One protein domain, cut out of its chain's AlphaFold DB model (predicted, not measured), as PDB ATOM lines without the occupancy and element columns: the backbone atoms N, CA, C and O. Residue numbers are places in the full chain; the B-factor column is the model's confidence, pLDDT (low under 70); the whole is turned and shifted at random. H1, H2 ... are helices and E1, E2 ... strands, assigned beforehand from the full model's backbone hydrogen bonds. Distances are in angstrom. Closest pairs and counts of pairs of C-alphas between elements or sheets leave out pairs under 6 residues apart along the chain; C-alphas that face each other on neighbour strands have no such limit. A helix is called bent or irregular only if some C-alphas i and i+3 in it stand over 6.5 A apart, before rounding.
ATOM      1  N   GLY A   5     -14.976 -57.488 -37.668       38.25
ATOM      2  CA  GLY A   5     -15.790 -58.504 -38.349       38.25
ATOM      3  C   GLY A   5     -17.106 -57.944 -38.892       38.25
ATOM      4  O   GLY A   5     -17.319 -57.957 -40.099       38.25
ATOM      5  N   VAL A   6     -17.941 -57.398 -38.002       46.62
ATOM      6  CA  VAL A   6     -19.267 -56.841 -38.336       46.62
ATOM      7  C   VAL A   6     -19.137 -55.635 -39.277       46.62
ATOM      8  O   VAL A   6     -19.855 -55.527 -40.264       46.62
ATOM      9  N   HIS A   7     -18.123 -54.788 -39.073       53.72
ATOM     10  CA  HIS A   7     -17.914 -53.601 -39.906       53.72
ATOM     11  C   HIS A   7     -17.576 -53.902 -41.375       53.72
ATOM     12  O   HIS A   7     -17.841 -53.048 -42.212       53.72
ATOM     13  N   LYS A   8     -17.006 -55.068 -41.721       58.53
ATOM     14  CA  LYS A   8     -16.707 -55.406 -43.129       58.53
ATOM     15  C   LYS A   8     -17.943 -55.826 -43.917       58.53
ATOM     16  O   LYS A   8     -18.036 -55.491 -45.091       58.53
ATOM     17  N   GLU A   9     -18.858 -56.547 -43.280       64.31
ATOM     18  CA  GLU A   9     -20.102 -57.023 -43.897       64.31
ATOM     19  C   GLU A   9     -21.090 -55.875 -44.109       64.31
ATOM     20  O   GLU A   9     -21.745 -55.791 -45.137       64.31
ATOM     21  N   VAL A  10     -21.138 -54.944 -43.157       68.62
ATOM     22  CA  VAL A  10     -22.061 -53.803 -43.171       68.62
ATOM     23  C   VAL A  10     -21.509 -52.639 -43.999       68.62
ATOM     24  O   VAL A  10     -22.272 -51.854 -44.550       68.62
ATOM     25  N   ALA A  11     -20.181 -52.532 -44.138       71.06
ATOM     26  CA  ALA A  11     -19.510 -51.425 -44.819       71.06
ATOM     27  C   ALA A  11     -20.055 -51.050 -46.210       71.06
ATOM     28  O   ALA A  11     -20.120 -49.846 -46.454       71.06
ATOM     29  N   PRO A  12     -20.400 -51.998 -47.105       78.31
ATOM     30  CA  PRO A  12     -20.945 -51.686 -48.428       78.31
ATOM     31  C   PRO A  12     -22.372 -51.124 -48.398       78.31
ATOM     32  O   PRO A  12     -22.833 -50.583 -49.395       78.31
ATOM     33  N   HIS A  13     -23.066 -51.273 -47.271       81.00
ATOM     34  CA  HIS A  13     -24.465 -50.888 -47.075       81.00
ATOM     35  C   HIS A  13     -24.598 -49.618 -46.230       81.00
ATOM     36  O   HIS A  13     -25.690 -49.253 -45.805       81.00
ATOM     37  N   LEU A  14     -23.474 -48.955 -45.957       79.19
ATOM     38  CA  LEU A  14     -23.455 -47.678 -45.270       79.19
ATOM     39  C   LEU A  14     -23.607 -46.549 -46.285       79.19
ATOM     40  O   LEU A  14     -22.819 -46.439 -47.225       79.19
ATOM     41  N   VAL A  15     -24.604 -45.705 -46.060       85.75
ATOM     42  CA  VAL A  15     -24.890 -44.511 -46.850       85.75
ATOM     43  C   VAL A  15     -24.408 -43.311 -46.051       85.75
ATOM     44  O   VAL A  15     -24.889 -43.088 -44.943       85.75
ATOM     45  N   VAL A  16     -23.438 -42.567 -46.583       85.31
ATOM     46  CA  VAL A  16     -22.938 -41.342 -45.940       85.31
ATOM     47  C   VAL A  16     -24.098 -40.360 -45.765       85.31
ATOM     48  O   VAL A  16     -24.936 -40.222 -46.656       85.31
ATOM     49  N   VAL A  17     -24.179 -39.734 -44.593       84.00
ATOM     50  CA  VAL A  17     -25.172 -38.689 -44.319       84.00
ATOM     51  C   VAL A  17     -24.763 -37.429 -45.074       84.00
ATOM     52  O   VAL A  17     -23.621 -37.008 -44.956       84.00
ATOM     53  N   GLY A  18     -25.665 -36.832 -45.853       85.81
ATOM     54  CA  GLY A  18     -25.322 -35.655 -46.657       85.81
ATOM     55  C   GLY A  18     -24.275 -35.955 -47.738       85.81
ATOM     56  O   GLY A  18     -24.310 -37.013 -48.374       85.81
ATOM     57  N   GLN A  19     -23.374 -35.003 -47.983       83.19
ATOM     58  CA  GLN A  19     -22.272 -35.140 -48.940       83.19
ATOM     59  C   GLN A  19     -21.010 -35.694 -48.273       83.19
ATOM     60  O   GLN A  19     -20.379 -36.603 -48.825       83.19
ATOM     61  N   ASP A  20     -20.683 -35.195 -47.082       84.56
ATOM     62  CA  ASP A  20     -19.392 -35.416 -46.427       84.56
ATOM     63  C   ASP A  20     -19.512 -36.138 -45.073       84.56
ATOM     64  O   ASP A  20     -18.505 -36.527 -44.482       84.56
ATOM     65  N   GLY A  21     -20.727 -36.397 -44.585       82.25
ATOM     66  CA  GLY A  21     -20.989 -37.055 -43.309       82.25
ATOM     67  C   GLY A  21     -20.447 -36.277 -42.119       82.25
ATOM     68  O   GLY A  21     -19.943 -36.906 -41.178       82.25
ATOM     69  N   THR A  22     -20.501 -34.942 -42.169       88.50
ATOM     70  CA  THR A  22     -20.017 -34.086 -41.078       88.50
ATOM     71  C   THR A  22     -20.944 -34.127 -39.866       88.50
ATOM     72  O   THR A  22     -22.046 -34.681 -39.902       88.50
ATOM     73  N   ASP A  23     -20.475 -33.568 -38.748       87.00
ATOM     74  CA  ASP A  23     -21.296 -33.425 -37.546       87.00
ATOM     75  C   ASP A  23     -22.502 -32.494 -37.803       87.00
ATOM     76  O   ASP A  23     -23.592 -32.790 -37.318       87.00
ATOM     77  N   GLU A  24     -22.352 -31.444 -38.624       89.12
ATOM     78  CA  GLU A  24     -23.464 -30.565 -39.016       89.12
ATOM     79  C   GLU A  24     -24.499 -31.274 -39.899       89.12
ATOM     80  O   GLU A  24     -25.691 -31.196 -39.614       89.12
ATOM     81  N   GLU A  25     -24.065 -32.008 -40.930       89.75
ATOM     82  CA  GLU A  25     -24.977 -32.749 -41.819       89.75
ATOM     83  C   GLU A  25     -25.734 -33.850 -41.065       89.75
ATOM     84  O   GLU A  25     -26.891 -34.157 -41.360       89.75
ATOM     85  N   MET A  26     -25.090 -34.442 -40.057       88.69
ATOM     86  CA  MET A  26     -25.745 -35.369 -39.145       88.69
ATOM     87  C   MET A  26     -26.832 -34.677 -38.319       88.69
ATOM     88  O   MET A  26     -27.950 -35.188 -38.263       88.69
ATOM     89  N   ILE A  27     -26.527 -33.525 -37.707       88.69
ATOM     90  CA  ILE A  27     -27.509 -32.749 -36.934       88.69
ATOM     91  C   ILE A  27     -28.701 -32.377 -37.815       88.69
ATOM     92  O   ILE A  27     -29.840 -32.610 -37.416       88.69
ATOM     93  N   GLU A  28     -28.451 -31.863 -39.019       89.12
ATOM     94  CA  GLU A  28     -29.498 -31.498 -39.976       89.12
ATOM     95  C   GLU A  28     -30.384 -32.706 -40.312       89.12
ATOM     96  O   GLU A  28     -31.603 -32.646 -40.147       89.12
ATOM     97  N   SER A  29     -29.778 -33.846 -40.663       87.12
ATOM     98  CA  SER A  29     -30.514 -35.070 -40.996       87.12
ATOM     99  C   SER A  29     -31.362 -35.601 -39.834       87.12
ATOM    100  O   SER A  29     -32.467 -36.101 -40.063       87.12
ATOM    101  N   VAL A  30     -30.869 -35.526 -38.593       84.81
ATOM    102  CA  VAL A  30     -31.637 -35.947 -37.411       84.81
ATOM    103  C   VAL A  30     -32.766 -34.960 -37.122       84.81
ATOM    104  O   VAL A  30     -33.888 -35.394 -36.859       84.81
ATOM    105  N   THR A  31     -32.506 -33.656 -37.206       86.38
ATOM    106  CA  THR A  31     -33.513 -32.612 -36.982       86.38
ATOM    107  C   THR A  31     -34.656 -32.704 -37.993       86.38
ATOM    108  O   THR A  31     -35.814 -32.646 -37.581       86.38
ATOM    109  N   GLU A  32     -34.375 -32.939 -39.278       86.12
ATOM    110  CA  GLU A  32     -35.407 -33.202 -40.294       86.12
ATOM    111  C   GLU A  32     -36.299 -34.393 -39.917       86.12
ATOM    112  O   GLU A  32     -37.526 -34.312 -39.962       86.12
ATOM    113  N   ASP A  33     -35.696 -35.500 -39.481       79.50
ATOM    114  CA  ASP A  33     -36.447 -36.683 -39.073       79.50
ATOM    115  C   ASP A  33     -37.301 -36.434 -37.815       79.50
ATOM    116  O   ASP A  33     -38.402 -36.978 -37.719       79.50
ATOM    117  N   VAL A  34     -36.820 -35.628 -36.862       82.25
ATOM    118  CA  VAL A  34     -37.560 -35.261 -35.641       82.25
ATOM    119  C   VAL A  34     -38.702 -34.284 -35.941       82.25
ATOM    120  O   VAL A  34     -39.765 -34.385 -35.325       82.25
ATOM    121  N   LEU A  35     -38.533 -33.390 -36.920       81.00
ATOM    122  CA  LEU A  35     -39.592 -32.501 -37.415       81.00
ATOM    123  C   LEU A  35     -40.788 -33.280 -37.990       81.00
ATOM    124  O   LEU A  35     -41.925 -32.826 -37.869       81.00
ATOM    125  N   ASP A  36     -40.562 -34.491 -38.507       79.69
ATOM    126  CA  ASP A  36     -41.624 -35.426 -38.906       79.69
ATOM    127  C   ASP A  36     -42.329 -36.114 -37.712       79.69
ATOM    128  O   ASP A  36     -43.151 -37.013 -37.904       79.69
ATOM    129  N   GLY A  37     -42.012 -35.727 -36.473       77.50
ATOM    130  CA  GLY A  37     -42.616 -36.252 -35.246       77.50
ATOM    131  C   GLY A  37     -41.931 -37.494 -34.669       77.50
ATOM    132  O   GLY A  37     -42.494 -38.137 -33.783       77.50
ATOM    133  N   LYS A  38     -40.730 -37.843 -35.140       79.50
ATOM    134  CA  LYS A  38     -40.014 -39.057 -34.722       79.50
ATOM    135  C   LYS A  38     -39.139 -38.782 -33.498       79.50
ATOM    136  O   LYS A  38     -38.304 -37.884 -33.524       79.50
ATOM    137  N   LYS A  39     -39.286 -39.563 -32.420       85.12
ATOM    138  CA  LYS A  39     -38.453 -39.410 -31.212       85.12
ATOM    139  C   LYS A  39     -37.070 -40.049 -31.399       85.12
ATOM    140  O   LYS A  39     -36.951 -41.145 -31.959       85.12
ATOM    141  N   CYS A  40     -36.040 -39.380 -30.891       84.56
ATOM    142  CA  CYS A  40     -34.639 -39.747 -31.039       84.56
ATOM    143  C   CYS A  40     -33.999 -40.134 -29.696       84.56
ATOM    144  O   CYS A  40     -34.024 -39.359 -28.744       84.56
ATOM    145  N   GLY A  41     -33.395 -41.319 -29.629       85.06
ATOM    146  CA  GLY A  41     -32.542 -41.773 -28.533       85.06
ATOM    147  C   GLY A  41     -31.065 -41.607 -28.882       85.06
ATOM    148  O   GLY A  41     -30.652 -41.894 -30.007       85.06
ATOM    149  N   VAL A  42     -30.262 -41.155 -27.924       83.62
ATOM    150  CA  VAL A  42     -28.818 -40.952 -28.091       83.62
ATOM    151  C   VAL A  42     -28.067 -41.655 -26.968       83.62
ATOM    152  O   VAL A  42     -28.250 -41.331 -25.795       83.62
ATOM    153  N   ALA A  43     -27.203 -42.607 -27.319       81.88
ATOM    154  CA  ALA A  43     -26.430 -43.373 -26.349       81.88
ATOM    155  C   ALA A  43     -25.191 -42.597 -25.868       81.88
ATOM    156  O   ALA A  43     -24.250 -42.323 -26.618       81.88
ATOM    157  N   TYR A  44     -25.165 -42.236 -24.587       81.81
ATOM    158  CA  TYR A  44     -24.174 -41.312 -24.036       81.81
ATOM    159  C   TYR A  44     -22.732 -41.849 -24.079       81.81
ATOM    160  O   TYR A  44     -21.809 -41.131 -24.485       81.81
ATOM    161  N   ALA A  45     -22.516 -43.106 -23.660       71.12
ATOM    162  CA  ALA A  45     -21.173 -43.648 -23.411       71.12
ATOM    163  C   ALA A  45     -20.270 -43.652 -24.657       71.12
ATOM    164  O   ALA A  45     -19.042 -43.507 -24.559       71.12
ATOM    165  N   TYR A  46     -20.871 -43.780 -25.837       70.75
ATOM    166  CA  TYR A  46     -20.146 -43.874 -27.096       70.75
ATOM    167  C   TYR A  46     -19.972 -42.511 -27.767       70.75
ATOM    168  O   TYR A  46     -18.901 -42.241 -28.318       70.75
ATOM    169  N   MET A  47     -20.956 -41.621 -27.627       72.25
ATOM    170  CA  MET A  47     -20.917 -40.270 -28.192       72.25
ATOM    171  C   MET A  47     -19.858 -39.390 -27.523       72.25
ATOM    172  O   MET A  47     -19.083 -38.719 -28.206       72.25
ATOM    173  N   ILE A  48     -19.732 -39.442 -26.191       70.00
ATOM    174  CA  ILE A  48     -18.799 -38.562 -25.466       70.00
ATOM    175  C   ILE A  48     -17.320 -38.830 -25.779       70.00
ATOM    176  O   ILE A  48     -16.480 -37.937 -25.677       70.00
ATOM    177  N   ASN A  49     -16.978 -40.061 -26.163       62.94
ATOM    178  CA  ASN A  49     -15.599 -40.436 -26.473       62.94
ATOM    179  C   ASN A  49     -15.191 -40.082 -27.906       62.94
ATOM    180  O   ASN A  49     -13.997 -40.029 -28.196       62.94
ATOM    181  N   GLN A  50     -16.158 -39.878 -28.801       62.44
ATOM    182  CA  GLN A  50     -15.892 -39.675 -30.224       62.44
ATOM    183  C   GLN A  50     -16.158 -38.247 -30.681       62.44
ATOM    184  O   GLN A  50     -15.437 -37.752 -31.544       62.44
ATOM    185  N   THR A  51     -17.149 -37.587 -30.089       65.88
ATOM    186  CA  THR A  51     -17.600 -36.243 -30.470       65.88
ATOM    187  C   THR A  51     -18.109 -35.483 -29.240       65.88
ATOM    188  O   THR A  51     -19.321 -35.369 -29.029       65.88
ATOM    189  N   PRO A  52     -17.206 -34.991 -28.373       65.69
ATOM    190  CA  PRO A  52     -17.596 -34.183 -27.221       65.69
ATOM    191  C   PRO A  52     -18.319 -32.906 -27.679       65.69
ATOM    192  O   PRO A  52     -17.798 -32.203 -28.535       65.69
ATOM    193  N   GLY A  53     -19.481 -32.593 -27.100       77.94
ATOM    194  CA  GLY A  53     -20.276 -31.398 -27.444       77.94
ATOM    195  C   GLY A  53     -21.441 -31.659 -28.403       77.94
ATOM    196  O   GLY A  53     -22.484 -31.038 -28.249       77.94
ATOM    197  N   LEU A  54     -21.342 -32.686 -29.255       82.62
ATOM    198  CA  LEU A  54     -22.326 -32.947 -30.314       82.62
ATOM    199  C   LEU A  54     -23.765 -33.138 -29.815       82.62
ATOM    200  O   LEU A  54     -24.715 -32.739 -30.475       82.62
ATOM    201  N   MET A  55     -23.934 -33.743 -28.638       86.44
ATOM    202  CA  MET A  55     -25.258 -33.920 -28.031       86.44
ATOM    203  C   MET A  55     -25.910 -32.583 -27.661       86.44
ATOM    204  O   MET A  55     -27.123 -32.450 -27.781       86.44
ATOM    205  N   MET A  56     -25.113 -31.605 -27.228       87.56
ATOM    206  CA  MET A  56     -25.608 -30.273 -26.877       87.56
ATOM    207  C   MET A  56     -25.892 -29.448 -28.126       87.56
ATOM    208  O   MET A  56     -26.888 -28.729 -28.157       87.56
ATOM    209  N   ASP A  57     -25.073 -29.601 -29.167       89.38
ATOM    210  CA  ASP A  57     -25.298 -28.958 -30.462       89.38
ATOM    211  C   ASP A  57     -26.590 -29.483 -31.113       89.38
ATOM    212  O   ASP A  57     -27.441 -28.697 -31.526       89.38
ATOM    213  N   LEU A  58     -26.797 -30.808 -31.103       89.00
ATOM    214  CA  LEU A  58     -28.035 -31.437 -31.573       89.00
ATOM    215  C   LEU A  58     -29.251 -30.990 -30.750       89.00
ATOM    216  O   LEU A  58     -30.276 -30.626 -31.323       89.00
ATOM    217  N   HIS A  59     -29.149 -30.982 -29.417       90.25
ATOM    218  CA  HIS A  59     -30.233 -30.497 -28.562       90.25
ATOM    219  C   HIS A  59     -30.579 -29.037 -28.867       90.25
ATOM    220  O   HIS A  59     -31.755 -28.717 -29.011       90.25
ATOM    221  N   SER A  60     -29.572 -28.172 -29.008       91.44
ATOM    222  CA  SER A  60     -29.770 -26.750 -29.315       91.44
ATOM    223  C   SER A  60     -30.498 -26.571 -30.648       91.44
ATOM    224  O   SER A  60     -31.480 -25.836 -30.710       91.44
ATOM    225  N   ALA A  61     -30.094 -27.312 -31.685       90.62
ATOM    226  CA  ALA A  61     -30.768 -27.295 -32.982       90.62
ATOM    227  C   ALA A  61     -32.239 -27.746 -32.885       90.62
ATOM    228  O   ALA A  61     -33.120 -27.146 -33.494       90.62
ATOM    229  N   LEU A  62     -32.539 -28.778 -32.090       89.56
ATOM    230  CA  LEU A  62     -33.917 -29.229 -31.865       89.56
ATOM    231  C   LEU A  62     -34.734 -28.236 -31.022       89.56
ATOM    232  O   LEU A  62     -35.932 -28.056 -31.253       89.56
ATOM    233  N   GLU A  63     -34.108 -27.581 -30.047       91.12
ATOM    234  CA  GLU A  63     -34.735 -26.582 -29.182       91.12
ATOM    235  C   GLU A  63     -35.133 -25.316 -29.953       91.12
ATOM    236  O   GLU A  63     -36.215 -24.780 -29.704       91.12
ATOM    237  N   GLU A  64     -34.352 -24.900 -30.956       90.31
ATOM    238  CA  GLU A  64     -34.715 -23.806 -31.876       90.31
ATOM    239  C   GLU A  64     -36.058 -24.049 -32.590       90.31
ATOM    240  O   GLU A  64     -36.787 -23.104 -32.899       90.31
ATOM    241  N   HIS A  65     -36.430 -25.317 -32.781       87.56
ATOM    242  CA  HIS A  65     -37.715 -25.735 -33.346       87.56
ATOM    243  C   HIS A  65     -38.782 -26.078 -32.292       87.56
ATOM    244  O   HIS A  65     -39.891 -26.481 -32.646       87.56
ATOM    245  N   GLY A  66     -38.487 -25.920 -30.998       86.31
ATOM    246  CA  GLY A  66     -39.378 -26.302 -29.899       86.31
ATOM    247  C   GLY A  66     -39.505 -27.817 -29.691       86.31
ATOM    248  O   GLY A  66     -40.467 -28.262 -29.069       86.31
ATOM    249  N   LEU A  67     -38.555 -28.601 -30.210       87.56
ATOM    250  CA  LEU A  67     -38.560 -30.070 -30.221       87.56
ATOM    251  C   LEU A  67     -37.441 -30.684 -29.367       87.56
ATOM    252  O   LEU A  67     -37.194 -31.883 -29.460       87.56
ATOM    253  N   GLY A  68     -36.772 -29.911 -28.505       81.69
ATOM    254  CA  GLY A  68     -35.685 -30.419 -27.650       81.69
ATOM    255  C   GLY A  68     -36.088 -31.625 -26.783       81.69
ATOM    256  O   GLY A  68     -35.284 -32.520 -26.541       81.69
ATOM    257  N   ASN A  69     -37.368 -31.730 -26.404       84.56
ATOM    258  CA  ASN A  69     -37.921 -32.866 -25.652       84.56
ATOM    259  C   ASN A  69     -38.094 -34.162 -26.472       84.56
ATOM    260  O   ASN A  69     -38.395 -35.211 -25.899       84.56
ATOM    261  N   MET A  70     -37.936 -34.094 -27.795       85.19
ATOM    262  CA  MET A  70     -37.972 -35.246 -28.697       85.19
ATOM    263  C   MET A  70     -36.627 -35.980 -28.752       85.19
ATOM    264  O   MET A  70     -36.554 -37.065 -29.325       85.19
ATOM    265  N   MET A  71     -35.579 -35.419 -28.145       89.06
ATOM    266  CA  MET A  71     -34.295 -36.079 -27.945       89.06
ATOM    267  C   MET A  71     -34.173 -36.578 -26.507       89.06
ATOM    268  O   MET A  71     -34.368 -35.824 -25.558       89.06
ATOM    269  N   GLU A  72     -33.801 -37.843 -26.355       89.81
ATOM    270  CA  GLU A  72     -33.490 -38.467 -25.076       89.81
ATOM    271  C   GLU A  72     -32.042 -38.963 -25.069       89.81
ATOM    272  O   GLU A  72     -31.652 -39.769 -25.914       89.81
ATOM    273  N   VAL A  73     -31.242 -38.498 -24.110       88.81
ATOM    274  CA  VAL A  73     -29.873 -38.984 -23.903       88.81
ATOM    275  C   VAL A  73     -29.891 -40.087 -22.851       88.81
ATOM    276  O   VAL A  73     -30.190 -39.843 -21.678       88.81
ATOM    277  N   VAL A  74     -29.549 -41.303 -23.265       88.12
ATOM    278  CA  VAL A  74     -29.564 -42.499 -22.419       88.12
ATOM    279  C   VAL A  74     -28.158 -42.744 -21.878       88.12
ATOM    280  O   VAL A  74     -27.213 -42.935 -22.640       88.12
ATOM    281  N   PHE A  75     -28.016 -42.718 -20.556       87.56
ATOM    282  CA  PHE A  75     -26.766 -42.991 -19.851       87.56
ATOM    283  C   PHE A  75     -26.601 -44.480 -19.549       87.56
ATOM    284  O   PHE A  75     -27.572 -45.223 -19.443       87.56
ATOM    285  N   GLU A  76     -25.357 -44.909 -19.344       83.12
ATOM    286  CA  GLU A  76     -25.034 -46.288 -18.983       83.12
ATOM    287  C   GLU A  76     -25.599 -46.650 -17.598       83.12
ATOM    288  O   GLU A  76     -25.232 -46.048 -16.583       83.12
ATOM    289  N   GLY A  77     -26.484 -47.649 -17.554       77.69
ATOM    290  CA  GLY A  77     -27.038 -48.180 -16.313       77.69
ATOM    291  C   GLY A  77     -26.161 -49.257 -15.665       77.69
ATOM    292  O   GLY A  77     -24.938 -49.322 -15.839       77.69
ATOM    293  N   MET A  78     -26.779 -50.119 -14.855       70.69
ATOM    294  CA  MET A  78     -26.052 -51.185 -14.159       70.69
ATOM    295  C   MET A  78     -25.661 -52.319 -15.120       70.69
ATOM    296  O   MET A  78     -26.524 -52.958 -15.715       70.69
ATOM    297  N   SER A  79     -24.361 -52.633 -15.198       67.00
ATOM    298  CA  SER A  79     -23.877 -53.866 -15.846       67.00
ATOM    299  C   SER A  79     -24.298 -55.096 -15.037       67.00
ATOM    300  O   SER A  79     -24.119 -55.074 -13.818       67.00
ATOM    301  N   PRO A  80     -24.738 -56.199 -15.666       61.28
ATOM    302  CA  PRO A  80     -24.921 -57.485 -14.990       61.28
ATOM    303  C   PRO A  80     -23.619 -57.975 -14.330       61.28
ATOM    304  O   PRO A  80     -22.534 -57.828 -14.900       61.28
ATOM    305  N   GLY A  81     -23.711 -58.574 -13.135       53.69
ATOM    306  CA  GLY A  81     -22.546 -58.993 -12.329       53.69
ATOM    307  C   GLY A  81     -21.695 -60.108 -12.957       53.69
ATOM    308  O   GLY A  81     -20.541 -60.327 -12.588       53.69
ATOM    309  N   CYS A  82     -22.246 -60.791 -13.955       53.84
ATOM    310  CA  CYS A  82     -21.647 -61.923 -14.652       53.84
ATOM    311  C   CYS A  82     -20.916 -61.549 -15.965       53.84
ATOM    312  O   CYS A  82     -20.363 -62.440 -16.621       53.84
ATOM    313  N   LYS A  83     -20.866 -60.252 -16.326       61.84
ATOM    314  CA  LYS A  83     -20.098 -59.707 -17.466       61.84
ATOM    315  C   LYS A  83     -18.594 -60.004 -17.299       61.84
ATOM    316  O   LYS A  83     -18.059 -59.960 -16.187       61.84
ATOM    317  N   LYS A  84     -17.893 -60.378 -18.383       51.81
ATOM    318  CA  LYS A  84     -16.483 -60.840 -18.340       51.81
ATOM    319  C   LYS A  84     -15.539 -59.890 -17.585       51.81
ATOM    320  O   LYS A  84     -15.555 -58.679 -17.762       51.81
ATOM    321  N   ASN A  85     -14.586 -60.480 -16.852       39.78
ATOM    322  CA  ASN A  85     -13.614 -59.813 -15.962       39.78
ATOM    323  C   ASN A  85     -12.714 -58.736 -16.595       39.78
ATOM    324  O   ASN A  85     -12.011 -58.048 -15.858       39.78
ATOM    325  N   TRP A  86     -12.656 -58.626 -17.922       37.44
ATOM    326  CA  TRP A  86     -11.741 -57.714 -18.623       37.44
ATOM    327  C   TRP A  86     -12.410 -56.385 -18.995       37.44
ATOM    328  O   TRP A  86     -11.721 -55.424 -19.327       37.44
ATOM    329  N   THR A  87     -13.736 -56.321 -18.887       41.22
ATOM    330  CA  THR A  87     -14.575 -55.152 -19.155       41.22
ATOM    331  C   THR A  87     -15.459 -54.919 -17.936       41.22
ATOM    332  O   THR A  87     -16.534 -55.484 -17.797       41.22
ATOM    333  N   ASP A  88     -14.938 -54.099 -17.029       48.78
ATOM    334  CA  ASP A  88     -15.723 -53.255 -16.129       48.78
ATOM    335  C   ASP A  88     -16.718 -53.944 -15.170       48.78
ATOM    336  O   ASP A  88     -17.931 -53.790 -15.244       48.78
ATOM    337  N   ARG A  89     -16.181 -54.639 -14.158       45.19
ATOM    338  CA  ARG A  89     -16.949 -55.177 -13.014       45.19
ATOM    339  C   ARG A  89     -17.540 -54.110 -12.073       45.19
ATOM    340  O   ARG A  89     -18.073 -54.457 -11.021       45.19
ATOM    341  N   ARG A  90     -17.365 -52.809 -12.330       51.22
ATOM    342  CA  ARG A  90     -17.757 -51.774 -11.361       51.22
ATOM    343  C   ARG A  90     -19.120 -51.206 -11.730       51.22
ATOM    344  O   ARG A  90     -19.195 -50.287 -12.531       51.22
ATOM    345  N   HIS A  91     -20.162 -51.644 -11.021       51.59
ATOM    346  CA  HIS A  91     -21.521 -51.077 -11.088       51.59
ATOM    347  C   HIS A  91     -21.597 -49.536 -11.025       51.59
ATOM    348  O   HIS A  91     -22.603 -48.965 -11.422       51.59
ATOM    349  N   VAL A  92     -20.574 -48.859 -10.492       51.22
ATOM    350  CA  VAL A  92     -20.577 -47.408 -10.219       51.22
ATOM    351  C   VAL A  92     -19.481 -46.656 -10.998       51.22
ATOM    352  O   VAL A  92     -19.349 -45.440 -10.847       51.22
ATOM    353  N   GLY A  93     -18.674 -47.362 -11.801       57.47
ATOM    354  CA  GLY A  93     -17.518 -46.789 -12.490       57.47
ATOM    355  C   GLY A  93     -16.402 -46.303 -11.551       57.47
ATOM    356  O   GLY A  93     -16.597 -45.990 -10.373       57.47
ATOM    357  N   GLY A  94     -15.163 -46.263 -12.040       57.88
ATOM    358  CA  GLY A  94     -14.052 -45.638 -11.309       57.88
ATOM    359  C   GLY A  94     -14.088 -44.098 -11.363       57.88
ATOM    360  O   GLY A  94     -14.823 -43.519 -12.154       57.88
ATOM    361  N   PRO A  95     -13.231 -43.383 -10.608       60.78
ATOM    362  CA  PRO A  95     -13.129 -41.918 -10.690       60.78
ATOM    363  C   PRO A  95     -12.768 -41.373 -12.083       60.78
ATOM    364  O   PRO A  95     -13.064 -40.221 -12.380       60.78
ATOM    365  N   LYS A  96     -12.108 -42.190 -12.915       62.03
ATOM    366  CA  LYS A  96     -11.725 -41.872 -14.301       62.03
ATOM    367  C   LYS A  96     -12.709 -42.419 -15.341       62.03
ATOM    368  O   LYS A  96     -12.510 -42.190 -16.528       62.03
ATOM    369  N   ASP A  97     -13.722 -43.165 -14.908       67.06
ATOM    370  CA  ASP A  97     -14.708 -43.739 -15.811       67.06
ATOM    371  C   ASP A  97     -15.677 -42.646 -16.275       67.06
ATOM    372  O   ASP A  97     -16.365 -42.014 -15.469       67.06
ATOM    373  N   ARG A  98     -15.688 -42.400 -17.585       69.88
ATOM    374  CA  ARG A  98     -16.558 -41.415 -18.230       69.88
ATOM    375  C   ARG A  98     -17.923 -41.977 -18.614       69.88
ATOM    376  O   ARG A  98     -18.769 -41.188 -19.004       69.88
ATOM    377  N   THR A  99     -18.138 -43.285 -18.486       72.31
ATOM    378  CA  THR A  99     -19.403 -43.954 -18.822       72.31
ATOM    379  C   THR A  99     -20.342 -44.018 -17.617       72.31
ATOM    380  O   THR A  99     -21.488 -43.600 -17.722       72.31
ATOM    381  N   ARG A 100     -19.837 -44.430 -16.442       73.00
ATOM    382  CA  ARG A 100     -20.631 -44.589 -15.200       73.00
ATOM    383  C   ARG A 100     -20.098 -43.817 -13.992       73.00
ATOM    384  O   ARG A 100     -20.753 -43.721 -12.951       73.00
ATOM    385  N   GLY A 101     -18.885 -43.273 -14.098       75.00
ATOM    386  CA  GLY A 101     -18.183 -42.642 -12.985       75.00
ATOM    387  C   GLY A 101     -18.696 -41.242 -12.611       75.00
ATOM    388  O   GLY A 101     -19.705 -40.750 -13.114       75.00
ATOM    389  N   PRO A 102     -18.004 -40.546 -11.686       78.38
ATOM    390  CA  PRO A 102     -18.374 -39.194 -11.255       78.38
ATOM    391  C   PRO A 102     -18.485 -38.166 -12.389       78.38
ATOM    392  O   PRO A 102     -19.277 -37.239 -12.262       78.38
ATOM    393  N   ALA A 103     -17.719 -38.331 -13.474       78.75
ATOM    394  CA  ALA A 103     -17.815 -37.478 -14.656       78.75
ATOM    395  C   ALA A 103     -19.176 -37.641 -15.351       78.75
ATOM    396  O   ALA A 103     -19.890 -36.658 -15.476       78.75
ATOM    397  N   ALA A 104     -19.598 -38.878 -15.642       82.69
ATOM    398  CA  ALA A 104     -20.915 -39.158 -16.224       82.69
ATOM    399  C   ALA A 104     -22.063 -38.588 -15.378       82.69
ATOM    400  O   ALA A 104     -22.984 -37.985 -15.907       82.69
ATOM    401  N   ARG A 105     -21.982 -38.692 -14.044       83.50
ATOM    402  CA  ARG A 105     -22.977 -38.079 -13.141       83.50
ATOM    403  C   ARG A 105     -23.000 -36.553 -13.205       83.50
ATOM    404  O   ARG A 105     -24.060 -35.956 -13.046       83.50
ATOM    405  N   LYS A 106     -21.835 -35.924 -13.369       84.69
ATOM    406  CA  LYS A 106     -21.741 -34.473 -13.529       84.69
ATOM    407  C   LYS A 106     -22.367 -34.051 -14.857       84.69
ATOM    408  O   LYS A 106     -23.149 -33.110 -14.860       84.69
ATOM    409  N   ASP A 107     -22.054 -34.769 -15.928       86.00
ATOM    410  CA  ASP A 107     -22.548 -34.483 -17.272       86.00
ATOM    411  C   ASP A 107     -24.064 -34.735 -17.359       86.00
ATOM    412  O   ASP A 107     -24.789 -33.894 -17.878       86.00
ATOM    413  N   PHE A 108     -24.574 -35.793 -16.712       89.25
ATOM    414  CA  PHE A 108     -26.010 -36.026 -16.508       89.25
ATOM    415  C   PHE A 108     -26.691 -34.824 -15.841       89.25
ATOM    416  O   PHE A 108     -27.682 -34.307 -16.347       89.25
ATOM    417  N   ALA A 109     -26.155 -34.359 -14.706       87.31
ATOM    418  CA  ALA A 109     -26.733 -33.237 -13.968       87.31
ATOM    419  C   ALA A 109     -26.647 -31.917 -14.749       87.31
ATOM    420  O   ALA A 109     -27.544 -31.084 -14.643       87.31
ATOM    421  N   GLN A 110     -25.576 -31.729 -15.523       88.88
ATOM    422  CA  GLN A 110     -25.409 -30.572 -16.392       88.88
ATOM    423  C   GLN A 110     -26.454 -30.577 -17.513       88.88
ATOM    424  O   GLN A 110     -27.216 -29.625 -17.612       88.88
ATOM    425  N   MET A 111     -26.544 -31.660 -18.288       89.25
ATOM    426  CA  MET A 111     -27.519 -31.808 -19.375       89.25
ATOM    427  C   MET A 111     -28.956 -31.647 -18.872       89.25
ATOM    428  O   MET A 111     -29.741 -30.910 -19.460       89.25
ATOM    429  N   GLN A 112     -29.279 -32.252 -17.725       89.50
ATOM    430  CA  GLN A 112     -30.580 -32.073 -17.085       89.50
ATOM    431  C   GLN A 112     -30.848 -30.607 -16.703       89.50
ATOM    432  O   GLN A 112     -31.971 -30.126 -16.841       89.50
ATOM    433  N   GLY A 113     -29.831 -29.895 -16.209       86.56
ATOM    434  CA  GLY A 113     -29.920 -28.469 -15.884       86.56
ATOM    435  C   GLY A 113     -30.080 -27.568 -17.111       86.56
ATOM    436  O   GLY A 113     -30.652 -26.488 -16.992       86.56
ATOM    437  N   GLU A 114     -29.615 -28.027 -18.272       86.19
ATOM    438  CA  GLU A 114     -29.747 -27.366 -19.575       86.19
ATOM    439  C   GLU A 114     -31.047 -27.750 -20.312       86.19
ATOM    440  O   GLU A 114     -31.264 -27.321 -21.436       86.19
ATOM    441  N   GLY A 115     -31.944 -28.515 -19.675       85.50
ATOM    442  CA  GLY A 115     -33.264 -28.852 -20.224       85.50
ATOM    443  C   GLY A 115     -33.306 -30.110 -21.095       85.50
ATOM    444  O   GLY A 115     -34.391 -30.508 -21.519       85.50
ATOM    445  N   VAL A 116     -32.169 -30.782 -21.291       87.62
ATOM    446  CA  VAL A 116     -32.084 -32.042 -22.040       87.62
ATOM    447  C   VAL A 116     -32.818 -33.151 -21.285       87.62
ATOM    448  O   VAL A 116     -32.630 -33.339 -20.077       87.62
ATOM    449  N   VAL A 117     -33.616 -33.950 -21.999       90.12
ATOM    450  CA  VAL A 117     -34.217 -35.161 -21.428       90.12
ATOM    451  C   VAL A 117     -33.129 -36.225 -21.295       90.12
ATOM    452  O   VAL A 117     -32.682 -36.810 -22.278       90.12
ATOM    453  N   VAL A 118     -32.690 -36.470 -20.065       90.62
ATOM    454  CA  VAL A 118     -31.688 -37.493 -19.743       90.62
ATOM    455  C   VAL A 118     -32.325 -38.671 -19.016       90.62
ATOM    456  O   VAL A 118     -33.161 -38.485 -18.127       90.62
ATOM    457  N   VAL A 119     -31.904 -39.888 -19.356       90.06
ATOM    458  CA  VAL A 119     -32.410 -41.126 -18.749       90.06
ATOM    459  C   VAL A 119     -31.266 -41.980 -18.228       90.06
ATOM    460  O   VAL A 119     -30.261 -42.191 -18.899       90.06
ATOM    461  N   LEU A 120     -31.429 -42.470 -16.997       87.62
ATOM    462  CA  LEU A 120     -30.548 -43.454 -16.376       87.62
ATOM    463  C   LEU A 120     -31.334 -44.766 -16.192       87.62
ATOM    464  O   LEU A 120     -32.086 -44.890 -15.220       87.62
ATOM    465  N   PRO A 121     -31.212 -45.723 -17.124       83.94
ATOM    466  CA  PRO A 121     -31.923 -46.988 -17.067       83.94
ATOM    467  C   PRO A 121     -31.379 -47.917 -15.965       83.94
ATOM    468  O   PRO A 121     -30.236 -47.780 -15.518       83.94
ATOM    469  N   PRO A 122     -32.178 -48.904 -15.517       76.31
ATOM    470  CA  PRO A 122     -31.746 -49.879 -14.512       76.31
ATOM    471  C   PRO A 122     -30.782 -50.954 -15.057       76.31
ATOM    472  O   PRO A 122     -30.287 -51.768 -14.284       76.31
ATOM    473  N   TYR A 123     -30.505 -50.958 -16.361       77.94
ATOM    474  CA  TYR A 123     -29.629 -51.884 -17.096       77.94
ATOM    475  C   TYR A 123     -28.850 -51.105 -18.174       77.94
ATOM    476  O   TYR A 123     -28.981 -49.887 -18.240       77.94
ATOM    477  N   GLU A 124     -28.021 -51.761 -18.993       79.12
ATOM    478  CA  GLU A 124     -27.169 -51.068 -19.978       79.12
ATOM    479  C   GLU A 124     -27.981 -50.220 -20.979       79.12
ATOM    480  O   GLU A 124     -29.109 -50.568 -21.350       79.12
ATOM    481  N   GLN A 125     -27.415 -49.081 -21.393       81.25
ATOM    482  CA  GLN A 125     -28.109 -48.068 -22.209       81.25
ATOM    483  C   GLN A 125     -28.592 -48.632 -23.563       81.25
ATOM    484  O   GLN A 125     -29.661 -48.266 -24.060       81.25
ATOM    485  N   ASP A 126     -27.835 -49.578 -24.117       78.44
ATOM    486  CA  ASP A 126     -28.068 -50.211 -25.414       78.44
ATOM    487  C   ASP A 126     -29.349 -51.063 -25.371       78.44
ATOM    488  O   ASP A 126     -30.197 -51.020 -26.267       78.44
ATOM    489  N   TYR A 127     -29.560 -51.770 -24.256       80.81
ATOM    490  CA  TYR A 127     -30.768 -52.561 -24.014       80.81
ATOM    491  C   TYR A 127     -31.986 -51.678 -23.800       80.81
ATOM    492  O   TYR A 127     -33.065 -51.996 -24.297       80.81
ATOM    493  N   HIS A 128     -31.820 -50.556 -23.098       83.62
ATOM    494  CA  HIS A 128     -32.903 -49.593 -22.921       83.62
ATOM    495  C   HIS A 128     -33.376 -49.038 -24.246       83.62
ATOM    496  O   HIS A 128     -34.567 -49.090 -24.546       83.62
ATOM    497  N   SER A 129     -32.428 -48.611 -25.067       80.69
ATOM    498  CA  SER A 129     -32.702 -48.100 -26.401       80.69
ATOM    499  C   SER A 129     -33.416 -49.138 -27.266       80.69
ATOM    500  O   SER A 129     -34.390 -48.814 -27.941       80.69
ATOM    501  N   MET A 130     -33.012 -50.410 -27.190       82.00
ATOM    502  CA  MET A 130     -33.673 -51.506 -27.900       82.00
ATOM    503  C   MET A 130     -35.101 -51.779 -27.402       82.00
ATOM    504  O   MET A 130     -35.984 -52.009 -28.224       82.00
ATOM    505  N   ILE A 131     -35.358 -51.730 -26.091       83.12
ATOM    506  CA  ILE A 131     -36.710 -51.885 -25.521       83.12
ATOM    507  C   ILE A 131     -37.604 -50.734 -25.971       83.12
ATOM    508  O   ILE A 131     -38.693 -50.966 -26.489       83.12
ATOM    509  N   GLN A 132     -37.123 -49.499 -25.841       83.31
ATOM    510  CA  GLN A 132     -37.867 -48.318 -26.268       83.31
ATOM    511  C   GLN A 132     -38.144 -48.341 -27.778       83.31
ATOM    512  O   GLN A 132     -39.245 -47.999 -28.209       83.31
ATOM    513  N   ALA A 133     -37.195 -48.814 -28.587       81.69
ATOM    514  CA  ALA A 133     -37.394 -49.015 -30.019       81.69
ATOM    515  C   ALA A 133     -38.405 -50.138 -30.327       81.69
ATOM    516  O   ALA A 133     -39.261 -49.986 -31.202       81.69
ATOM    517  N   ALA A 134     -38.369 -51.249 -29.585       80.69
ATOM    518  CA  ALA A 134     -39.336 -52.339 -29.717       80.69
ATOM    519  C   ALA A 134     -40.769 -51.882 -29.388       80.69
ATOM    520  O   ALA A 134     -41.718 -52.204 -30.114       80.69
ATOM    521  N   GLU A 135     -40.915 -51.077 -28.334       81.50
ATOM    522  CA  GLU A 135     -42.172 -50.463 -27.893       81.50
ATOM    523  C   GLU A 135     -42.664 -49.361 -28.847       81.50
ATOM    524  O   GLU A 135     -43.846 -49.025 -28.833       81.50
ATOM    525  N   GLY A 136     -41.798 -48.859 -29.736       78.31
ATOM    526  CA  GLY A 136     -42.103 -47.762 -30.658       78.31
ATOM    527  C   GLY A 136     -41.998 -46.375 -30.020       78.31
ATOM    528  O   GLY A 136     -42.461 -45.402 -30.604       78.31
ATOM    529  N   ASN A 137     -41.390 -46.275 -28.838       82.81
ATOM    530  CA  ASN A 137     -41.155 -45.006 -28.151       82.81
ATOM    531  C   ASN A 137     -39.956 -44.250 -28.737       82.81
ATOM    532  O   ASN A 137     -39.878 -43.036 -28.582       82.81
ATOM    533  N   ILE A 138     -39.019 -44.952 -29.383       79.19
ATOM    534  CA  ILE A 138     -37.859 -44.370 -30.065       79.19
ATOM    535  C   ILE A 138     -37.824 -44.881 -31.507       79.19
ATOM    536  O   ILE A 138     -37.860 -46.085 -31.751       79.19
ATOM    537  N   GLU A 139     -37.720 -43.963 -32.464       76.94
ATOM    538  CA  GLU A 139     -37.657 -44.278 -33.897       76.94
ATOM    539  C   GLU A 139     -36.274 -43.987 -34.499       76.94
ATOM    540  O   GLU A 139     -35.919 -44.467 -35.576       76.94
ATOM    541  N   ARG A 140     -35.449 -43.194 -33.819       74.19
ATOM    542  CA  ARG A 140     -34.070 -42.921 -34.232       74.19
ATOM    543  C   ARG A 140     -33.135 -43.255 -33.098       74.19
ATOM    544  O   ARG A 140     -33.364 -42.800 -31.984       74.19
ATOM    545  N   LEU A 141     -32.100 -44.037 -33.381       74.69
ATOM    546  CA  LEU A 141     -31.076 -44.351 -32.400       74.69
ATOM    547  C   LEU A 141     -29.709 -43.934 -32.933       74.69
ATOM    548  O   LEU A 141     -29.244 -44.447 -33.954       74.69
ATOM    549  N   LEU A 142     -29.081 -42.994 -32.230       75.19
ATOM    550  CA  LEU A 142     -27.694 -42.613 -32.465       75.19
ATOM    551  C   LEU A 142     -26.802 -43.479 -31.589       75.19
ATOM    552  O   LEU A 142     -26.818 -43.353 -30.362       75.19
ATOM    553  N   GLU A 143     -26.024 -44.330 -32.246       69.56
ATOM    554  CA  GLU A 143     -25.190 -45.335 -31.608       69.56
ATOM    555  C   GLU A 143     -23.891 -45.559 -32.392       69.56
ATOM    556  O   GLU A 143     -23.888 -45.556 -33.618       69.56
ATOM    557  N   ILE A 144     -22.780 -45.826 -31.706       61.72
ATOM    558  CA  ILE A 144     -21.499 -46.102 -32.358       61.72
ATOM    559  C   ILE A 144     -20.957 -47.523 -32.089       61.72
ATOM    560  O   ILE A 144     -20.058 -47.946 -32.825       61.72
ATOM    561  N   ASP A 145     -21.467 -48.286 -31.114       63.22
ATOM    562  CA  ASP A 145     -21.021 -49.674 -30.886       63.22
ATOM    563  C   ASP A 145     -21.853 -50.755 -31.611       63.22
ATOM    564  O   ASP A 145     -22.930 -50.531 -32.158       63.22
ATOM    565  N   SER A 146     -21.246 -51.936 -31.735       57.25
ATOM    566  CA  SER A 146     -21.580 -52.986 -32.708       57.25
ATOM    567  C   SER A 146     -22.101 -54.282 -32.085       57.25
ATOM    568  O   SER A 146     -22.482 -55.207 -32.806       57.25
ATOM    569  N   ASP A 147     -22.099 -54.384 -30.761       58.91
ATOM    570  CA  ASP A 147     -22.473 -55.574 -29.994       58.91
ATOM    571  C   ASP A 147     -23.989 -55.793 -29.907       58.91
ATOM    572  O   ASP A 147     -24.437 -56.941 -29.923       58.91
ATOM    573  N   PHE A 148     -24.790 -54.730 -29.955       69.00
ATOM    574  CA  PHE A 148     -26.255 -54.819 -30.018       69.00
ATOM    575  C   PHE A 148     -26.844 -54.578 -31.421       69.00
ATOM    576  O   PHE A 148     -28.061 -54.612 -31.627       69.00
ATOM    577  N   PHE A 149     -25.964 -54.419 -32.412       74.62
ATOM    578  CA  PHE A 149     -26.274 -54.186 -33.822       74.62
ATOM    579  C   PHE A 149     -27.368 -55.112 -34.366       74.62
ATOM    580  O   PHE A 149     -28.408 -54.653 -34.838       74.62
ATOM    581  N   HIS A 150     -27.170 -56.427 -34.238       80.38
ATOM    582  CA  HIS A 150     -28.097 -57.442 -34.742       80.38
ATOM    583  C   HIS A 150     -29.481 -57.371 -34.074       80.38
ATOM    584  O   HIS A 150     -30.458 -57.842 -34.652       80.38
ATOM    585  N   GLY A 151     -29.587 -56.809 -32.863       79.50
ATOM    586  CA  GLY A 151     -30.865 -56.561 -32.188       79.50
ATOM    587  C   GLY A 151     -31.678 -55.488 -32.899       79.50
ATOM    588  O   GLY A 151     -32.840 -55.703 -33.239       79.50
ATOM    589  N   LEU A 152     -31.037 -54.369 -33.229       78.19
ATOM    590  CA  LEU A 152     -31.681 -53.278 -33.960       78.19
ATOM    591  C   LEU A 152     -32.069 -53.675 -35.387       78.19
ATOM    592  O   LEU A 152     -33.143 -53.305 -35.853       78.19
ATOM    593  N   MET A 153     -31.234 -54.463 -36.074       81.62
ATOM    594  CA  MET A 153     -31.585 -54.963 -37.410       81.62
ATOM    595  C   MET A 153     -32.857 -55.800 -37.372       81.62
ATOM    596  O   MET A 153     -33.717 -55.668 -38.237       81.62
ATOM    597  N   ARG A 154     -32.990 -56.640 -36.340       86.06
ATOM    598  CA  ARG A 154     -34.173 -57.467 -36.127       86.06
ATOM    599  C   ARG A 154     -35.429 -56.608 -35.962       86.06
ATOM    600  O   ARG A 154     -36.435 -56.914 -36.586       86.06
ATOM    601  N   LEU A 155     -35.343 -55.509 -35.209       82.88
ATOM    602  CA  LEU A 155     -36.437 -54.540 -35.084       82.88
ATOM    603  C   LEU A 155     -36.791 -53.879 -36.422       82.88
ATOM    604  O   LEU A 155     -37.969 -53.773 -36.757       82.88
ATOM    605  N   GLY A 156     -35.788 -53.472 -37.204       81.81
ATOM    606  CA  GLY A 156     -36.008 -52.921 -38.543       81.81
ATOM    607  C   GLY A 156     -36.699 -53.912 -39.486       81.81
ATOM    608  O   GLY A 156     -37.623 -53.541 -40.209       81.81
ATOM    609  N   LEU A 157     -36.325 -55.196 -39.428       82.75
ATOM    610  CA  LEU A 157     -36.971 -56.268 -40.195       82.75
ATOM    611  C   LEU A 157     -38.434 -56.513 -39.773       82.75
ATOM    612  O   LEU A 157     -39.259 -56.822 -40.633       82.75
ATOM    613  N   ASP A 158     -38.774 -56.289 -38.495       79.00
ATOM    614  CA  ASP A 158     -40.158 -56.295 -37.979       79.00
ATOM    615  C   ASP A 158     -40.970 -55.051 -38.414       79.00
ATOM    616  O   ASP A 158     -42.115 -54.862 -37.994       79.00
ATOM    617  N   GLY A 159     -40.398 -54.182 -39.255       74.25
ATOM    618  CA  GLY A 159     -41.045 -52.970 -39.754       74.25
ATOM    619  C   GLY A 159     -41.077 -51.828 -38.740       74.25
ATOM    620  O   GLY A 159     -41.822 -50.866 -38.931       74.25
ATOM    621  N   LYS A 160     -40.287 -51.909 -37.659       79.44
ATOM    622  CA  LYS A 160     -40.105 -50.780 -36.744       79.44
ATOM    623  C   LYS A 160     -39.250 -49.721 -37.442       79.44
ATOM    624  O   LYS A 160     -38.265 -50.081 -38.086       79.44
ATOM    625  N   PRO A 161     -39.574 -48.424 -37.316       66.44
ATOM    626  CA  PRO A 161     -38.909 -47.355 -38.056       66.44
ATOM    627  C   PRO A 161     -37.510 -47.035 -37.507       66.44
ATOM    628  O   PRO A 161     -37.135 -45.877 -37.491       66.44
ATOM    629  N   VAL A 162     -36.731 -48.020 -37.057       71.75
ATOM    630  CA  VAL A 162     -35.415 -47.823 -36.442       71.75
ATOM    631  C   VAL A 162     -34.382 -47.533 -37.529       71.75
ATOM    632  O   VAL A 162     -34.009 -48.424 -38.291       71.75
ATOM    633  N   LYS A 163     -33.885 -46.293 -37.583       74.44
ATOM    634  CA  LYS A 163     -32.659 -45.985 -38.333       74.44
ATOM    635  C   LYS A 163     -31.462 -46.000 -37.392       74.44
ATOM    636  O   LYS A 163     -31.521 -45.414 -36.312       74.44
ATOM    637  N   ILE A 164     -30.390 -46.648 -37.839       74.50
ATOM    638  CA  ILE A 164     -29.136 -46.770 -37.099       74.50
ATOM    639  C   ILE A 164     -28.070 -45.961 -37.828       74.50
ATOM    640  O   ILE A 164     -27.875 -46.140 -39.035       74.50
ATOM    641  N   MET A 165     -27.400 -45.082 -37.094       77.50
ATOM    642  CA  MET A 165     -26.400 -44.178 -37.644       77.50
ATOM    643  C   MET A 165     -25.058 -44.372 -36.955       77.50
ATOM    644  O   MET A 165     -24.997 -44.286 -35.739       77.50
ATOM    645  N   PHE A 166     -23.991 -44.570 -37.729       76.69
ATOM    646  CA  PHE A 166     -22.646 -44.845 -37.222       76.69
ATOM    647  C   PHE A 166     -21.650 -43.792 -37.690       76.69
ATOM    648  O   PHE A 166     -21.680 -43.388 -38.852       76.69
ATOM    649  N   LYS A 167     -20.679 -43.440 -36.841       76.62
ATOM    650  CA  LYS A 167     -19.506 -42.664 -37.265       76.62
ATOM    651  C   LYS A 167     -18.371 -43.608 -37.668       76.62
ATOM    652  O   LYS A 167     -17.751 -44.254 -36.819       76.62
ATOM    653  N   LYS A 168     -18.090 -43.719 -38.968       75.12
ATOM    654  CA  LYS A 168     -17.141 -44.692 -39.535       75.12
ATOM    655  C   LYS A 168     -15.876 -44.026 -40.060       75.12
ATOM    656  O   LYS A 168     -15.947 -43.007 -40.730       75.12
ATOM    657  N   LEU A 169     -14.723 -44.656 -39.810       73.81
ATOM    658  CA  LEU A 169     -13.460 -44.310 -40.465       73.81
ATOM    659  C   LEU A 169     -13.485 -44.780 -41.928       73.81
ATOM    660  O   LEU A 169     -13.603 -45.977 -42.204       73.81
ATOM    661  N   MET A 170     -13.392 -43.825 -42.837       75.06
ATOM    662  CA  MET A 170     -13.400 -44.001 -44.280       75.06
ATOM    663  C   MET A 170     -11.986 -44.304 -44.796       75.06
ATOM    664  O   MET A 170     -11.002 -44.242 -44.055       75.06
ATOM    665  N   ALA A 171     -11.882 -44.704 -46.066       70.12
ATOM    666  CA  ALA A 171     -10.608 -45.107 -46.672       70.12
ATOM    667  C   ALA A 171      -9.601 -43.949 -46.800       70.12
ATOM    668  O   ALA A 171      -8.398 -44.188 -46.817       70.12
ATOM    669  N   ASP A 172     -10.096 -42.712 -46.844       75.31
ATOM    670  CA  ASP A 172      -9.315 -41.469 -46.833       75.31
ATOM    671  C   ASP A 172      -8.805 -41.080 -45.430       75.31
ATOM    672  O   ASP A 172      -8.071 -40.105 -45.286       75.31
ATOM    673  N   GLY A 173      -9.146 -41.855 -44.394       73.69
ATOM    674  CA  GLY A 173      -8.760 -41.588 -43.011       73.69
ATOM    675  C   GLY A 173      -9.684 -40.613 -42.276       73.69
ATOM    676  O   GLY A 173      -9.463 -40.364 -41.089       73.69
ATOM    677  N   GLU A 174     -10.735 -40.107 -42.922       76.81
ATOM    678  CA  GLU A 174     -11.737 -39.253 -42.283       76.81
ATOM    679  C   GLU A 174     -12.837 -40.079 -41.617       76.81
ATOM    680  O   GLU A 174     -13.137 -41.203 -42.014       76.81
ATOM    681  N   ARG A 175     -13.457 -39.534 -40.566       79.12
ATOM    682  CA  ARG A 175     -14.602 -40.173 -39.911       79.12
ATOM    683  C   ARG A 175     -15.896 -39.505 -40.343       79.12
ATOM    684  O   ARG A 175     -16.084 -38.337 -40.030       79.12
ATOM    685  N   ARG A 176     -16.791 -40.270 -40.964       84.56
ATOM    686  CA  ARG A 176     -18.061 -39.776 -41.510       84.56
ATOM    687  C   ARG A 176     -19.252 -40.467 -40.871       84.56
ATOM    688  O   ARG A 176     -19.196 -41.669 -40.592       84.56
ATOM    689  N   TRP A 177     -20.325 -39.719 -40.652       85.38
ATOM    690  CA  TRP A 177     -21.613 -40.282 -40.271       85.38
ATOM    691  C   TRP A 177     -22.234 -41.024 -41.445       85.38
ATOM    692  O   TRP A 177     -22.211 -40.557 -42.582       85.38
ATOM    693  N   CYS A 178     -22.761 -42.213 -41.171       82.81
ATOM    694  CA  CYS A 178     -23.400 -43.062 -42.160       82.81
ATOM    695  C   CYS A 178     -24.676 -43.688 -41.597       82.81
ATOM    696  O   CYS A 178     -24.656 -44.245 -40.497       82.81
ATOM    697  N   TRP A 179     -25.743 -43.691 -42.388       82.75
ATOM    698  CA  TRP A 179     -26.907 -44.546 -42.189       82.75
ATOM    699  C   TRP A 179     -26.606 -45.969 -42.636       82.75
ATOM    700  O   TRP A 179     -25.872 -46.184 -43.600       82.75
ATOM    701  N   LEU A 180     -27.219 -46.948 -41.982       80.19
ATOM    702  CA  LEU A 180     -27.283 -48.295 -42.527       80.19
ATOM    703  C   LEU A 180     -28.519 -48.481 -43.408       80.19
ATOM    704  O   LEU A 180     -29.650 -48.393 -42.932       80.19
ATOM    705  N   ASP A 181     -28.293 -48.833 -44.670       81.88
ATOM    706  CA  ASP A 181     -29.313 -49.371 -45.560       81.88
ATOM    707  C   ASP A 181     -29.578 -50.849 -45.216       81.88
ATOM    708  O   ASP A 181     -28.906 -51.769 -45.696       81.88
ATOM    709  N   LEU A 182     -30.556 -51.065 -44.329       77.31
ATOM    710  CA  LEU A 182     -30.974 -52.398 -43.884       77.31
ATOM    711  C   LEU A 182     -31.450 -53.271 -45.050       77.31
ATOM    712  O   LEU A 182     -31.127 -54.461 -45.084       77.31
ATOM    713  N   ASP A 183     -32.176 -52.685 -46.006       78.94
ATOM    714  CA  ASP A 183     -32.746 -53.397 -47.149       78.94
ATOM    715  C   ASP A 183     -31.656 -53.914 -48.087       78.94
ATOM    716  O   ASP A 183     -31.686 -55.071 -48.519       78.94
ATOM    717  N   SER A 184     -30.667 -53.070 -48.378       82.56
ATOM    718  CA  SER A 184     -29.484 -53.451 -49.148       82.56
ATOM    719  C   SER A 184     -28.670 -54.524 -48.429       82.56
ATOM    720  O   SER A 184     -28.243 -55.498 -49.056       82.56
ATOM    721  N   TRP A 185     -28.500 -54.390 -47.109       84.12
ATOM    722  CA  TRP A 185     -27.735 -55.345 -46.316       84.12
ATOM    723  C   TRP A 185     -28.372 -56.734 -46.291       84.12
ATOM    724  O   TRP A 185     -27.712 -57.701 -46.660       84.12
ATOM    725  N   PHE A 186     -29.648 -56.889 -45.916       82.38
ATOM    726  CA  PHE A 186     -30.177 -58.252 -45.749       82.38
ATOM    727  C   PHE A 186     -30.273 -58.994 -47.090       82.38
ATOM    728  O   PHE A 186     -30.157 -60.221 -47.139       82.38
ATOM    729  N   ARG A 187     -30.443 -58.257 -48.198       82.31
ATOM    730  CA  ARG A 187     -30.430 -58.820 -49.555       82.31
ATOM    731  C   ARG A 187     -29.046 -59.322 -49.972       82.31
ATOM    732  O   ARG A 187     -28.977 -60.213 -50.817       82.31
ATOM    733  N   SER A 188     -27.964 -58.806 -49.384       83.12
ATOM    734  CA  SER A 188     -26.595 -59.243 -49.692       83.12
ATOM    735  C   SER A 188     -26.168 -60.514 -48.951       83.12
ATOM    736  O   SER A 188     -25.192 -61.148 -49.341       83.12
ATOM    737  N   LEU A 189     -26.921 -60.946 -47.933       78.25
ATOM    738  CA  LEU A 189     -26.563 -62.084 -47.077       78.25
ATOM    739  C   LEU A 189     -26.673 -63.465 -47.747       78.25
ATOM    740  O   LEU A 189     -26.281 -64.460 -47.145       78.25
TER     741      LEU A 189
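This is residues 5 to 189 of the 877 residues of an uncharacterized protein of Chlorella sorokiniana (UniProt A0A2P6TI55). A strongly twisted sheet of seven strands is the core, in three layers: H2, H4 and H5 cover one face, H1, H6 and H7 the other. Residues 75 to 101, with no named element, loop out between E3 and H5, while H8 only grazes the sheet. The printed part has 185 residues, with eight named helices and seven named strands in the order H1 E1 H2 E2 H3 H4 E3 H5 E4 H6 E5 H7 E6 E7 H8. The sheet, E1 E7 E6 E5 E2 E3 E4, is mixed, and so is the class, helices and strands. The whole is compact, with a radius of gyration of the C-alphas of 16.2 A and spans of 43 by 42 by 37 A.

H1, residues 5 to 13, touches H8, residues 182 to 188, about perpendicular at 75 degrees; their closest C-alphas, His 13 and Trp 185, are 5.6 A apart. Edge strand E1, residues 14 to 16, is antiparallel to E7, residues 175 to 180, with N 15 and O 179 within hydrogen-bond range at 2.8 A. H2, residues 23 to 35, runs along the strands over E5, residues 140 to 142, at a height over the sheet of 8.8 A. On the same face, H4, residues 54 to 64, touches H2 at a steep tilt of 42 degrees, the closest C-alphas being Ile 27 and Leu 58, 5.5 A apart. E2, residues 40 to 43, is parallel to E5, with N 41 and O 140 at 2.8 A, and to E3, residues 71 to 74, with N 42 and O 72 at 2.8 A. H3, residues 44 to 50, stands at the sheet's level, its height 2.1 A. H5, residues 102 to 113, is on the sheet; its closest C-alphas to edge strand E4, residues 117 to 119, are Gln 112 and Val 118, 6.1 A apart. E4 is parallel to E3, with N 73 and O 117 at 2.9 A. On the opposite face from H2, H6, residues 125 to 135, lies over E2 at a height of 9.5 A. H7, residues 149 to 157, is on the sheet and touches H6 at a shallow tilt of 9 degrees, the same way, with the closest C-alphas, Ala 134 and Leu 155, 6.5 A apart. E6, residues 163 to 169, is parallel to E5, with N 141 and O 163 at 3.3 A, and makes a hairpin with antiparallel E7, with N 166 and O 178 at 2.9 A. Strand-helix-strand units, parallel neighbour strands joined through helices, are E2, H3 H4, E3; E3, H5, E4; and E5, H7, E6; E4, H6, E5 is a split one, with E2 and E3 between its strands, and the four crossovers are right-handed. Every O i to N i+4 pair is within hydrogen-bond range in H2, H4, H5, H6, H7 and H8, against 2 of 5 in H1 and 1 of 3 in H3, where 3 of 6 and 2 of 4 O i to N i+3 pairs are.

H1 begins at C-alpha 5, (-15.790, -58.504, -38.349), and is irregular, C-alphas 9 and 12 being 7.1 A apart. H2 is 18.3 A long, H5 16.4 A, and E6 19.4 A. H8 ends at C-alpha 188, (-26.595, -59.243, -49.692).

The C-alphas farthest apart, Gly 113 and Leu 189, are 46.0 A apart. The printed part has no cut, and its one long link is E3 to H5, 27 residues. Mean pLDDT of the printed part is 77.2; it is under 70 in 37 residues, among them 5 to 10 and 79 to 98.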